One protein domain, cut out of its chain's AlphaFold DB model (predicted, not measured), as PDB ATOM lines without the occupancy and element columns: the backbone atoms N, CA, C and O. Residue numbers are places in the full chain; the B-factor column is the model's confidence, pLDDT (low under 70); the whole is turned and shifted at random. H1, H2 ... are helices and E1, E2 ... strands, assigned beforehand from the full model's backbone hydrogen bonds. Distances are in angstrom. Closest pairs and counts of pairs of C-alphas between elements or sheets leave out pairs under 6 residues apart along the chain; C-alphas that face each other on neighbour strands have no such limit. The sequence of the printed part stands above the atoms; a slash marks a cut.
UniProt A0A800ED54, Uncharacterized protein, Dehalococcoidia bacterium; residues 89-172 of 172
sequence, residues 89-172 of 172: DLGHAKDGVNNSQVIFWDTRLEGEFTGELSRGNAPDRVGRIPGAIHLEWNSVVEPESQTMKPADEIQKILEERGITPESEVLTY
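This is residues 89 to 172 of the 172 residues of an uncharacterized protein of Dehalococcoidia bacterium (UniProt A0A800ED54). What is the main picture? Two short strands side by side, E1 and E2, lie near the middle, and four separate helices are spread round them, H3 and H4 near each other; a long loop, residues 115 to 136, swings out from H2 and comes back to pair briefly with E1. How is it made up? The 84 printed residues hold H1, E1, H2, H3, H4, E2 in that order, a mixed class with 35 residues in named elements, under half; the sheet E1 = E2 is parallel. How large is it? It is only just compact, close to loose, with a radius of gyration of the C-alphas of 14.0 A and spans of 35 by 33 by 20 A.

Where does H1 lie? The closest C-alphas of H1, residues 90 to 96, and E1, residues 102 to 106, are those of Gly 96 and Val 102, 5.6 A apart. What pairs with E1? E2, residues 168 to 171, is its parallel neighbour at 19 degrees, with N 103 and O 168 2.8 A apart, within hydrogen-bond range. Residues 133 to 134 also pair, parallel, with 105 to 106. What comes between the strands? H2, residues 110 to 114, H3, residues 137 to 140, and H4, residues 151 to 160, complete a strand-helix-strand unit, parallel neighbour strands with helices between them in the chain. H2 and H3 are apart; H3 and H4 are close but not clearly touching, C-alphas 140 and 154 being closest at 5.8 A. How are the helix backbones? Every O i to N i+4 pair is within hydrogen-bond range in H1, H2 and H4; H3 is too short for one, and its single O i to N i+3 pair is not within range.

Where does H1 begin? C-alpha 90 is at (23.676, 96.815, 186.821). How long are the longer elements? H4 measures 14.2 A and E1 12.7 A from first to last C-alpha. Where does E2 end? C-alpha 171 is at (17.920, 104.445, 195.116).

How far does it reach? The two C-alphas farthest apart, of Asp 95 and Glu 144, are 39.4 A apart. Which link is long? H2 to H3, with 22 residues; the printed part has no cut. Where is confidence low? Residues 121 to 123 are under 70.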
ATOM      1  N   ASP A  89      18.809  96.809 187.655       94.00
ATOM      2  CA  ASP A  89      19.995  95.975 187.494       94.00
ATOM      3  C   ASP A  89      21.251  96.810 187.173       94.00
ATOM      4  O   ASP A  89      21.214  98.033 187.017       94.00
ATOM      5  N   LEU A  90      22.406  96.144 187.097       93.06
ATOM      6  CA  LEU A  90      23.676  96.815 186.821       93.06
ATOM      7  C   LEU A  90      23.757  97.401 185.400       93.06
ATOM      8  O   LEU A  90      24.483  98.371 185.197       93.06
ATOM      9  N   GLY A  91      23.091  96.791 184.415       94.81
ATOM     10  CA  GLY A  91      23.062  97.295 183.042       94.81
ATOM     11  C   GLY A  91      22.302  98.613 182.984       94.81
ATOM     12  O   GLY A  91      22.872  99.627 182.589       94.81
ATOM     13  N   HIS A  92      21.083  98.612 183.520       94.88
ATOM     14  CA  HIS A  92      20.248  99.798 183.644       94.88
ATOM     15  C   HIS A  92      20.961 100.909 184.434       94.88
ATOM     16  O   HIS A  92      21.075 102.041 183.961       94.88
ATOM     17  N   ALA A  93      21.562 100.578 185.582       95.56
ATOM     18  CA  ALA A  93      22.323 101.551 186.361       95.56
ATOM     19  C   ALA A  93      23.492 102.158 185.562       95.56
ATOM     20  O   ALA A  93      23.758 103.350 185.664       95.56
ATOM     21  N   LYS A  94      24.207 101.371 184.748       95.62
ATOM     22  CA  LYS A  94      25.312 101.891 183.923       95.62
ATOM     23  C   LYS A  94      24.829 102.845 182.837       95.62
ATOM     24  O   LYS A  94      25.483 103.866 182.620       95.62
ATOM     25  N   ASP A  95      23.708 102.529 182.197       94.94
ATOM     26  CA  ASP A  95      23.109 103.374 181.163       94.94
ATOM     27  C   ASP A  95      22.633 104.716 181.747       94.94
ATOM     28  O   ASP A  95      22.738 105.758 181.095       94.94
ATOM     29  N   GLY A  96      22.211 104.716 183.017       95.38
ATOM     30  CA  GLY A  96      21.789 105.912 183.740       95.38
ATOM     31  C   GLY A  96      22.909 106.892 184.115       95.38
ATOM     32  O   GLY A  96      22.643 108.084 184.217       95.38
ATOM     33  N   VAL A  97      24.167 106.454 184.288       94.94
ATOM     34  CA  VAL A  97      25.255 107.305 184.844       94.94
ATOM     35  C   VAL A  97      25.482 108.602 184.058       94.94
ATOM     36  O   VAL A  97      25.849 109.620 184.640       94.94
ATOM     37  N   ASN A  98      25.276 108.578 182.740       90.25
ATOM     38  CA  ASN A  98      25.465 109.746 181.873       90.25
ATOM     39  C   ASN A  98      24.138 110.359 181.395       90.25
ATOM     40  O   ASN A  98      24.146 111.225 180.517       90.25
ATOM     41  N   ASN A  99      23.005 109.906 181.933       93.38
ATOM     42  CA  ASN A  99      21.683 110.396 181.579       93.38
ATOM     43  C   ASN A  99      21.237 111.466 182.584       93.38
ATOM     44  O   ASN A  99      21.017 111.175 183.753       93.38
ATOM     45  N   SER A 100      21.047 112.703 182.122       89.19
ATOM     46  CA  SER A 100      20.608 113.815 182.976       89.19
ATOM     47  C   SER A 100      19.170 113.689 183.488       89.19
ATOM     48  O   SER A 100      18.758 114.504 184.306       89.19
ATOM     49  N   GLN A 101      18.398 112.720 182.987       90.69
ATOM     50  CA  GLN A 101      17.047 112.409 183.464       90.69
ATOM     51  C   GLN A 101      17.035 111.341 184.569       90.69
ATOM     52  O   GLN A 101      15.971 111.047 185.109       90.69
ATOM     53  N   VAL A 102      18.197 110.756 184.891       95.69
ATOM     54  CA  VAL A 102      18.341 109.730 185.927       95.69
ATOM     55  C   VAL A 102      19.036 110.331 187.140       95.69
ATOM     56  O   VAL A 102      20.116 110.914 187.044       95.69
ATOM     57  N   ILE A 103      18.427 110.148 188.305       96.81
ATOM     58  CA  ILE A 103      18.976 110.547 189.593       96.81
ATOM     59  C   ILE A 103      19.366 109.291 190.359       96.81
ATOM     60  O   ILE A 103      18.518 108.482 190.726       96.81
ATOM     61  N   PHE A 104      20.652 109.166 190.675       97.50
ATOM     62  CA  PHE A 104      21.114 108.197 191.663       97.50
ATOM     63  C   PHE A 104      20.971 108.802 193.055       97.50
ATOM     64  O   PHE A 104      21.685 109.746 193.392       97.50
ATOM     65  N   TRP A 105      20.058 108.264 193.856       97.38
ATOM     66  CA  TRP A 105      19.856 108.680 195.240       97.38
ATOM     67  C   TRP A 105      20.575 107.703 196.177       97.38
ATOM     68  O   TRP A 105      20.152 106.564 196.366       97.38
ATOM     69  N   ASP A 106      21.678 108.165 196.764       96.75
ATOM     70  CA  ASP A 106      22.458 107.422 197.752       96.75
ATOM     71  C   ASP A 106      21.881 107.636 199.156       96.75
ATOM     72  O   ASP A 106      21.856 108.764 199.663       96.75
ATOM     73  N   THR A 107      21.413 106.552 199.773       95.44
ATOM     74  CA  THR A 107      20.724 106.583 201.076       95.44
ATOM     75  C   THR A 107      21.610 106.175 202.256       95.44
ATOM     76  O   THR A 107      21.127 106.070 203.388       95.44
ATOM     77  N   ARG A 108      22.902 105.932 202.002       94.12
ATOM     78  CA  ARG A 108      23.886 105.462 202.992       94.12
ATOM     79  C   ARG A 108      24.337 106.579 203.936       94.12
ATOM     80  O   ARG A 108      23.916 107.726 203.808       94.12
ATOM     81  N   LEU A 109      25.225 106.256 204.880       93.19
ATOM     82  CA  LEU A 109      25.849 107.259 205.750       93.19
ATOM     83  C   LEU A 109      26.700 108.243 204.931       93.19
ATOM     84  O   LEU A 109      27.353 107.847 203.963       93.19
ATOM     85  N   GLU A 110      26.781 109.500 205.374       94.75
ATOM     86  CA  GLU A 110      27.610 110.542 204.734       94.75
ATOM     87  C   GLU A 110      29.055 110.072 204.507       94.75
ATOM     88  O   GLU A 110      29.579 110.169 203.401       94.75
ATOM     89  N   GLY A 111      29.686 109.477 205.525       94.12
ATOM     90  CA  GLY A 111      31.066 108.998 205.417       94.12
ATOM     91  C   GLY A 111      31.259 107.901 204.361       94.12
ATOM     92  O   GLY A 111      32.333 107.791 203.773       94.12
ATOM     93  N   GLU A 112      30.231 107.098 204.068       93.50
ATOM     94  CA  GLU A 112      30.285 106.111 202.981       93.50
ATOM     95  C   GLU A 112      30.173 106.780 201.604       93.50
ATOM     96  O   GLU A 112      30.826 106.352 200.647       93.50
ATOM     97  N   PHE A 113      29.359 107.834 201.505       95.12
ATOM     98  CA  PHE A 113      29.170 108.631 200.294       95.12
ATOM     99  C   PHE A 113      30.411 109.472 199.950       95.12
ATOM    100  O   PHE A 113      30.821 109.540 198.784       95.12
ATOM    101  N   THR A 114      31.049 110.092 200.947       95.12
ATOM    102  CA  THR A 114      32.305 110.848 200.779       95.12
ATOM    103  C   THR A 114      33.508 109.932 200.578       95.12
ATOM    104  O   THR A 114      34.482 110.325 199.938       95.12
ATOM    105  N   GLY A 115      33.412 108.693 201.059       93.19
ATOM    106  CA  GLY A 115      34.470 107.693 201.013       93.19
ATOM    107  C   GLY A 115      35.448 107.764 202.189       93.19
ATOM    108  O   GLY A 115      36.528 107.185 202.124       93.19
ATOM    109  N   GLU A 116      35.080 108.455 203.265       92.88
ATOM    110  CA  GLU A 116      35.824 108.488 204.529       92.88
ATOM    111  C   GLU A 116      35.637 107.206 205.354       92.88
ATOM    112  O   GLU A 116      36.502 106.841 206.152       92.88
ATOM    113  N   LEU A 117      34.518 106.506 205.152       88.06
ATOM    114  CA  LEU A 117      34.178 105.258 205.824       88.06
ATOM    115  C   LEU A 117      34.081 104.114 204.813       88.06
ATOM    116  O   LEU A 117      33.389 104.204 203.799       88.06
ATOM    117  N   SER A 118      34.737 103.000 205.135       82.69
ATOM    118  CA  SER A 118      34.474 101.716 204.487       82.69
ATOM    119  C   SER A 118      33.387 100.964 205.253       82.69
ATOM    120  O   SER A 118      33.363 100.966 206.486       82.69
ATOM    121  N   ARG A 119      32.494 100.282 204.531       73.19
ATOM    122  CA  ARG A 119      31.568  99.319 205.140       73.19
ATOM    123  C   ARG A 119      32.307  98.002 205.305       73.19
ATOM    124  O   ARG A 119      32.850  97.491 204.337       73.19
ATOM    125  N   GLY A 120      32.261  97.398 206.493       70.00
ATOM    126  CA  GLY A 120      33.009  96.161 206.776       70.00
ATOM    127  C   GLY A 120      32.781  95.017 205.771       70.00
ATOM    128  O   GLY A 120      33.703  94.259 205.507       70.00
ATOM    129  N   ASN A 121      31.587  94.936 205.171       68.25
ATOM    130  CA  ASN A 121      31.236  93.952 204.135       68.25
ATOM    131  C   ASN A 121      31.135  94.559 202.714       68.25
ATOM    132  O   ASN A 121      30.505  93.960 201.841       68.25
ATOM    133  N   ALA A 122      31.641  95.773 202.485       68.12
ATOM    134  CA  ALA A 122      31.618  96.446 201.184       68.12
ATOM    135  C   ALA A 122      32.922  96.209 200.400       68.12
ATOM    136  O   ALA A 122      33.929  95.817 200.988       68.12
ATOM    137  N   PRO A 123      32.913  96.437 199.072       68.94
ATOM    138  CA  PRO A 123      34.135  96.424 198.274       68.94
ATOM    139  C   PRO A 123      35.179  97.399 198.832       68.94
ATOM    140  O   PRO A 123      34.815  98.455 199.344       68.94
ATOM    141  N   ASP A 124      36.467  97.107 198.624       77.44
ATOM    142  CA  ASP A 124      37.582  97.973 199.056       77.44
ATOM    143  C   ASP A 124      37.475  99.417 198.531       77.44
ATOM    144  O   ASP A 124      38.057 100.351 199.085       77.44
ATOM    145  N   ARG A 125      36.728  99.616 197.437       87.56
ATOM    146  CA  ARG A 125      36.476 100.928 196.850       87.56
ATOM    147  C   ARG A 125      35.375 101.669 197.612       87.56
ATOM    148  O   ARG A 125      34.193 101.367 197.470       87.56
ATOM    149  N   VAL A 126      35.790 102.717 198.309       91.56
ATOM    150  CA  VAL A 126      34.927 103.705 198.969       91.56
ATOM    151  C   VAL A 126      34.410 104.785 197.999       91.56
ATOM    152  O   VAL A 126      34.936 104.947 196.892       91.56
ATOM    153  N   GLY A 127      33.384 105.537 198.419       92.62
ATOM    154  CA  GLY A 127      32.786 106.644 197.663       92.62
ATOM    155  C   GLY A 127      31.414 106.307 197.070       92.62
ATOM    156  O   GLY A 127      30.694 105.449 197.586       92.62
ATOM    157  N   ARG A 128      31.040 106.985 195.976       94.69
ATOM    158  CA  ARG A 128      29.702 106.893 195.362       94.69
ATOM    159  C   ARG A 128      29.713 106.762 193.838       94.69
ATOM    160  O   ARG A 128      30.761 106.896 193.197       94.69
ATOM    161  N   ILE A 129      28.527 106.557 193.263       95.56
ATOM    162  CA  ILE A 129      28.296 106.688 191.820       95.56
ATOM    163  C   ILE A 129      28.505 108.164 191.415       95.56
ATOM    164  O   ILE A 129      28.021 109.059 192.114       95.56
ATOM    165  N   PRO A 130      29.244 108.466 190.328       93.06
ATOM    166  CA  PRO A 130      29.403 109.838 189.851       93.06
ATOM    167  C   PRO A 130      28.050 110.521 189.615       93.06
ATOM    168  O   PRO A 130      27.167 109.935 189.004       93.06
ATOM    169  N   GLY A 131      27.897 111.752 190.106       92.75
ATOM    170  CA  GLY A 131      26.651 112.518 189.975       92.75
ATOM    171  C   GLY A 131      25.544 112.155 190.973       92.75
ATOM    172  O   GLY A 131      24.534 112.849 190.993       92.75
ATOM    173  N   ALA A 132      25.727 111.136 191.823       96.62
ATOM    174  CA  ALA A 132      24.719 110.770 192.815       96.62
ATOM    175  C   ALA A 132      24.463 111.886 193.839       96.62
ATOM    176  O   ALA A 132      25.387 112.577 194.284       96.62
ATOM    177  N   ILE A 133      23.199 112.002 194.237       96.94
ATOM    178  CA  ILE A 133      22.704 112.897 195.279       96.94
ATOM    179  C   ILE A 133      22.646 112.104 196.581       96.94
ATOM    180  O   ILE A 133      22.103 111.001 196.621       96.94
ATOM    181  N   HIS A 134      23.207 112.665 197.649       97.69
ATOM    182  CA  HIS A 134      23.155 112.054 198.972       97.69
ATOM    183  C   HIS A 134      22.010 112.622 199.797       97.69
ATOM    184  O   HIS A 134      21.854 113.842 199.916       97.69
ATOM    185  N   LEU A 135      21.224 111.720 200.373       97.19
ATOM    186  CA  LEU A 135      20.265 112.009 201.426       97.19
ATOM    187  C   LEU A 135      20.023 110.703 202.184       97.19
ATOM    188  O   LEU A 135      19.389 109.787 201.662       97.19
ATOM    189  N   GLU A 136      20.545 110.619 203.406       95.31
ATOM    190  CA  GLU A 136      20.456 109.413 204.228       95.31
ATOM    191  C   GLU A 136      18.994 109.032 204.502       95.31
ATOM    192  O   GLU A 136      18.147 109.900 204.731       95.31
ATOM    193  N   TRP A 137      18.700 107.728 204.519       92.44
ATOM    194  CA  TRP A 137      17.346 107.191 204.712       92.44
ATOM    195  C   TRP A 137      16.633 107.725 205.968       92.44
ATOM    196  O   TRP A 137      15.412 107.865 205.974       92.44
ATOM    197  N   ASN A 138      17.367 108.038 207.039       92.69
ATOM    198  CA  ASN A 138      16.790 108.539 208.290       92.69
ATOM    199  C   ASN A 138      16.363 110.013 208.211       92.69
ATOM    200  O   ASN A 138      15.643 110.478 209.089       92.69
ATOM    201  N   SER A 139      16.725 110.733 207.145       94.62
ATOM    202  CA  SER A 139      16.326 112.130 206.931       94.62
ATOM    203  C   SER A 139      14.811 112.286 206.755       94.62
ATOM    204  O   SER A 139      14.268 113.362 206.997       94.62
ATOM    205  N   VAL A 140      14.117 111.213 206.352       93.88
ATOM    206  CA  VAL A 140      12.656 111.184 206.147       93.88
ATOM    207  C   VAL A 140      11.892 110.554 207.322       93.88
ATOM    208  O   VAL A 140      10.683 110.322 207.236       93.88
ATOM    209  N   VAL A 141      12.585 110.284 208.431       93.25
ATOM    210  CA  VAL A 141      12.046 109.638 209.632       93.25
ATOM    211  C   VAL A 141      12.223 110.565 210.836       93.25
ATOM    212  O   VAL A 141      13.240 111.234 210.990       93.25
ATOM    213  N   GLU A 142      11.229 110.605 211.715       92.56
ATOM    214  CA  GLU A 142      11.305 111.298 212.997       92.56
ATOM    215  C   GLU A 142      12.247 110.553 213.965       92.56
ATOM    216  O   GLU A 142      11.968 109.401 214.314       92.56
ATOM    217  N   PRO A 143      13.339 111.175 214.454       87.50
ATOM    218  CA  PRO A 143      14.376 110.471 215.216       87.50
ATOM    219  C   PRO A 143      13.876 109.793 216.499       87.50
ATOM    220  O   PRO A 143      14.323 108.699 216.859       87.50
ATOM    221  N   GLU A 144      12.933 110.411 217.206       85.69
ATOM    222  CA  GLU A 144      12.460 109.892 218.491       85.69
ATOM    223  C   GLU A 144      11.438 108.764 218.310       85.69
ATOM    224  O   GLU A 144      11.641 107.645 218.807       85.69
ATOM    225  N   SER A 145      10.364 109.056 217.571       87.88
ATOM    226  CA  SER A 145       9.227 108.157 217.348       87.88
ATOM    227  C   SER A 145       9.492 107.087 216.293       87.88
ATOM    228  O   SER A 145       8.729 106.122 216.231       87.88
ATOM    229  N   GLN A 146      10.540 107.252 215.476       88.81
ATOM    230  CA  GLN A 146      10.860 106.402 214.324       88.81
ATOM    231  C   GLN A 146       9.719 106.337 213.297       88.81
ATOM    232  O   GLN A 146       9.575 105.369 212.551       88.81
ATOM    233  N   THR A 147       8.855 107.354 213.283       93.00
ATOM    234  CA  THR A 147       7.753 107.445 212.327       93.00
ATOM    235  C   THR A 147       8.194 108.159 211.064       93.00
ATOM    236  O   THR A 147       8.980 109.094 211.142       93.00
ATOM    237  N   MET A 148       7.629 107.795 209.917       93.81
ATOM    238  CA  MET A 148       7.765 108.596 208.700       93.81
ATOM    239  C   MET A 148       7.301 110.029 208.964       93.81
ATOM    240  O   MET A 148       6.270 110.240 209.616       93.81
ATOM    241  N   LYS A 149       8.052 110.990 208.430       96.00
ATOM    242  CA  LYS A 149       7.626 112.387 208.352       96.00
ATOM    243  C   LYS A 149       6.340 112.523 207.520       96.00
ATOM    244  O   LYS A 149       6.029 111.634 206.718       96.00
ATOM    245  N   PRO A 150       5.563 113.605 207.700       96.31
ATOM    246  CA  PRO A 150       4.446 113.926 206.817       96.31
ATOM    247  C   PRO A 150       4.865 113.927 205.340       96.31
ATOM    248  O   PRO A 150       5.984 114.307 205.005       96.31
ATOM    249  N   ALA A 151       3.978 113.478 204.451       95.62
ATOM    250  CA  ALA A 151       4.313 113.292 203.036       95.62
ATOM    251  C   ALA A 151       4.734 114.598 202.340       95.62
ATOM    252  O   ALA A 151       5.635 114.581 201.506       95.62
ATOM    253  N   ASP A 152       4.122 115.722 202.710       97.25
ATOM    254  CA  ASP A 152       4.466 117.065 202.242       97.25
ATOM    255  C   ASP A 152       5.853 117.515 202.726       97.25
ATOM    256  O   ASP A 152       6.610 118.121 201.968       97.25
ATOM    257  N   GLU A 153       6.226 117.172 203.960       97.31
ATOM    258  CA  GLU A 153       7.569 117.431 204.482       97.31
ATOM    259  C   GLU A 153       8.620 116.571 203.771       97.31
ATOM    260  O   GLU A 153       9.656 117.090 203.360       97.31
ATOM    261  N   ILE A 154       8.342 115.278 203.568       96.50
ATOM    262  CA  ILE A 154       9.224 114.382 202.808       96.50
ATOM    263  C   ILE A 154       9.414 114.910 201.388       96.50
ATOM    264  O   ILE A 154      10.549 115.027 200.936       96.50
ATOM    265  N   GLN A 155       8.325 115.264 200.701       95.94
ATOM    266  CA  GLN A 155       8.384 115.817 199.352       95.94
ATOM    267  C   GLN A 155       9.276 117.061 199.307       95.94
ATOM    268  O   GLN A 155      10.179 117.134 198.478       95.94
ATOM    269  N   LYS A 156       9.098 117.989 200.251       96.88
ATOM    270  CA  LYS A 156       9.932 119.189 200.348       96.88
ATOM    271  C   LYS A 156      11.414 118.857 200.562       96.88
ATOM    272  O   LYS A 156      12.261 119.436 199.888       96.88
ATOM    273  N   ILE A 157      11.735 117.925 201.464       97.00
ATOM    274  CA  ILE A 157      13.121 117.490 201.723       97.00
ATOM    275  C   ILE A 157      13.767 116.932 200.443       97.00
ATOM    276  O   ILE A 157      14.933 117.215 200.169       97.00
ATOM    277  N   LEU A 158      13.020 116.149 199.661       96.31
ATOM    278  CA  LEU A 158      13.502 115.568 198.405       96.31
ATOM    279  C   LEU A 158      13.706 116.634 197.323       96.31
ATOM    280  O   LEU A 158      14.777 116.694 196.717       96.31
ATOM    281  N   GLU A 159      12.728 117.521 197.137       95.50
ATOM    282  CA  GLU A 159      12.785 118.608 196.154       95.50
ATOM    283  C   GLU A 159      13.935 119.587 196.439       95.50
ATOM    284  O   GLU A 159      14.638 119.993 195.514       95.50
ATOM    285  N   GLU A 160      14.203 119.910 197.710       96.25
ATOM    286  CA  GLU A 160      15.348 120.743 198.120       96.25
ATOM    287  C   GLU A 160      16.705 120.121 197.751       96.25
ATOM    288  O   GLU A 160      17.703 120.831 197.606       96.25
ATOM    289  N   ARG A 161      16.750 118.796 197.571       95.00
ATOM    290  CA  ARG A 161      17.924 118.056 197.092       95.00
ATOM    291  C   ARG A 161      17.910 117.820 195.585       95.00
ATOM    292  O   ARG A 161      18.870 117.254 195.078       95.00
ATOM    293  N   GLY A 162      16.871 118.258 194.875       93.50
ATOM    294  CA  GLY A 162      16.699 118.024 193.443       93.50
ATOM    295  C   GLY A 162      16.212 116.616 193.098       93.50
ATOM    296  O   GLY A 162      16.287 116.237 191.935       93.50
ATOM    297  N   ILE A 163      15.723 115.846 194.075       95.38
ATOM    298  CA  ILE A 163      15.090 114.541 193.856       95.38
ATOM    299  C   ILE A 163      13.608 114.804 193.587       95.38
ATOM    300  O   ILE A 163      12.860 115.138 194.505       95.38
ATOM    301  N   THR A 164      13.189 114.688 192.328       90.88
ATOM    302  CA  THR A 164      11.836 115.072 191.900       90.88
ATOM    303  C   THR A 164      11.118 113.916 191.196       90.88
ATOM    304  O   THR A 164      11.780 113.046 190.623       90.88
ATOM    305  N   PRO A 165       9.773 113.876 191.222       86.94
ATOM    306  CA  PRO A 165       9.002 112.795 190.604       86.94
ATOM    307  C   PRO A 165       9.037 112.803 189.066       86.94
ATOM    308  O   PRO A 165       8.601 111.837 188.446       86.94
ATOM    309  N   GLU A 166       9.527 113.874 188.437       89.19
ATOM    310  CA  GLU A 166       9.682 113.973 186.980       89.19
ATOM    311  C   GLU A 166      10.923 113.237 186.457       89.19
ATOM    312  O   GLU A 166      11.000 112.956 185.262       89.19
ATOM    313  N   SER A 167      11.888 112.948 187.333       90.12
ATOM    314  CA  SER A 167      13.101 112.203 186.992       90.12
ATOM    315  C   SER A 167      12.938 110.723 187.321       90.12
ATOM    316  O   SER A 167      12.201 110.344 188.231       90.12
ATOM    317  N   GLU A 168      13.685 109.871 186.629       95.12
ATOM    318  CA  GLU A 168      13.839 108.487 187.060       95.12
ATOM    319  C   GLU A 168      14.784 108.439 188.267       95.12
ATOM    320  O   GLU A 168      15.942 108.845 188.175       95.12
ATOM    321  N   VAL A 169      14.295 107.960 189.413       96.38
ATOM    322  CA  VAL A 169      15.067 107.929 190.661       96.38
ATOM    323  C   VAL A 169      15.490 106.501 190.988       96.38
ATOM    324  O   VAL A 169      14.658 105.635 191.255       96.38
ATOM    325  N   LEU A 170      16.800 106.272 191.025       96.50
ATOM    326  CA  LEU A 170      17.422 104.992 191.343       96.50
ATOM    327  C   LEU A 170      18.069 105.073 192.730       96.50
ATOM    328  O   LEU A 170      19.126 105.681 192.907       96.50
ATOM    329  N   THR A 171      17.425 104.471 193.729       95.12
ATOM    330  CA  THR A 171      17.920 104.445 195.116       95.12
ATOM    331  C   THR A 171      18.910 103.308 195.346       95.12
ATOM    332  O   THR A 171      18.648 102.184 194.904       95.12
ATOM    333  N   TYR A 172      19.992 103.557 196.093       91.75
ATOM    334  CA  TYR A 172      20.963 102.523 196.479       91.75
ATOM    335  C   TYR A 172      21.620 102.750 197.852       91.75
ATOM    336  O   TYR A 172      21.439 103.839 198.456       91.75
TER     337      TYR A 172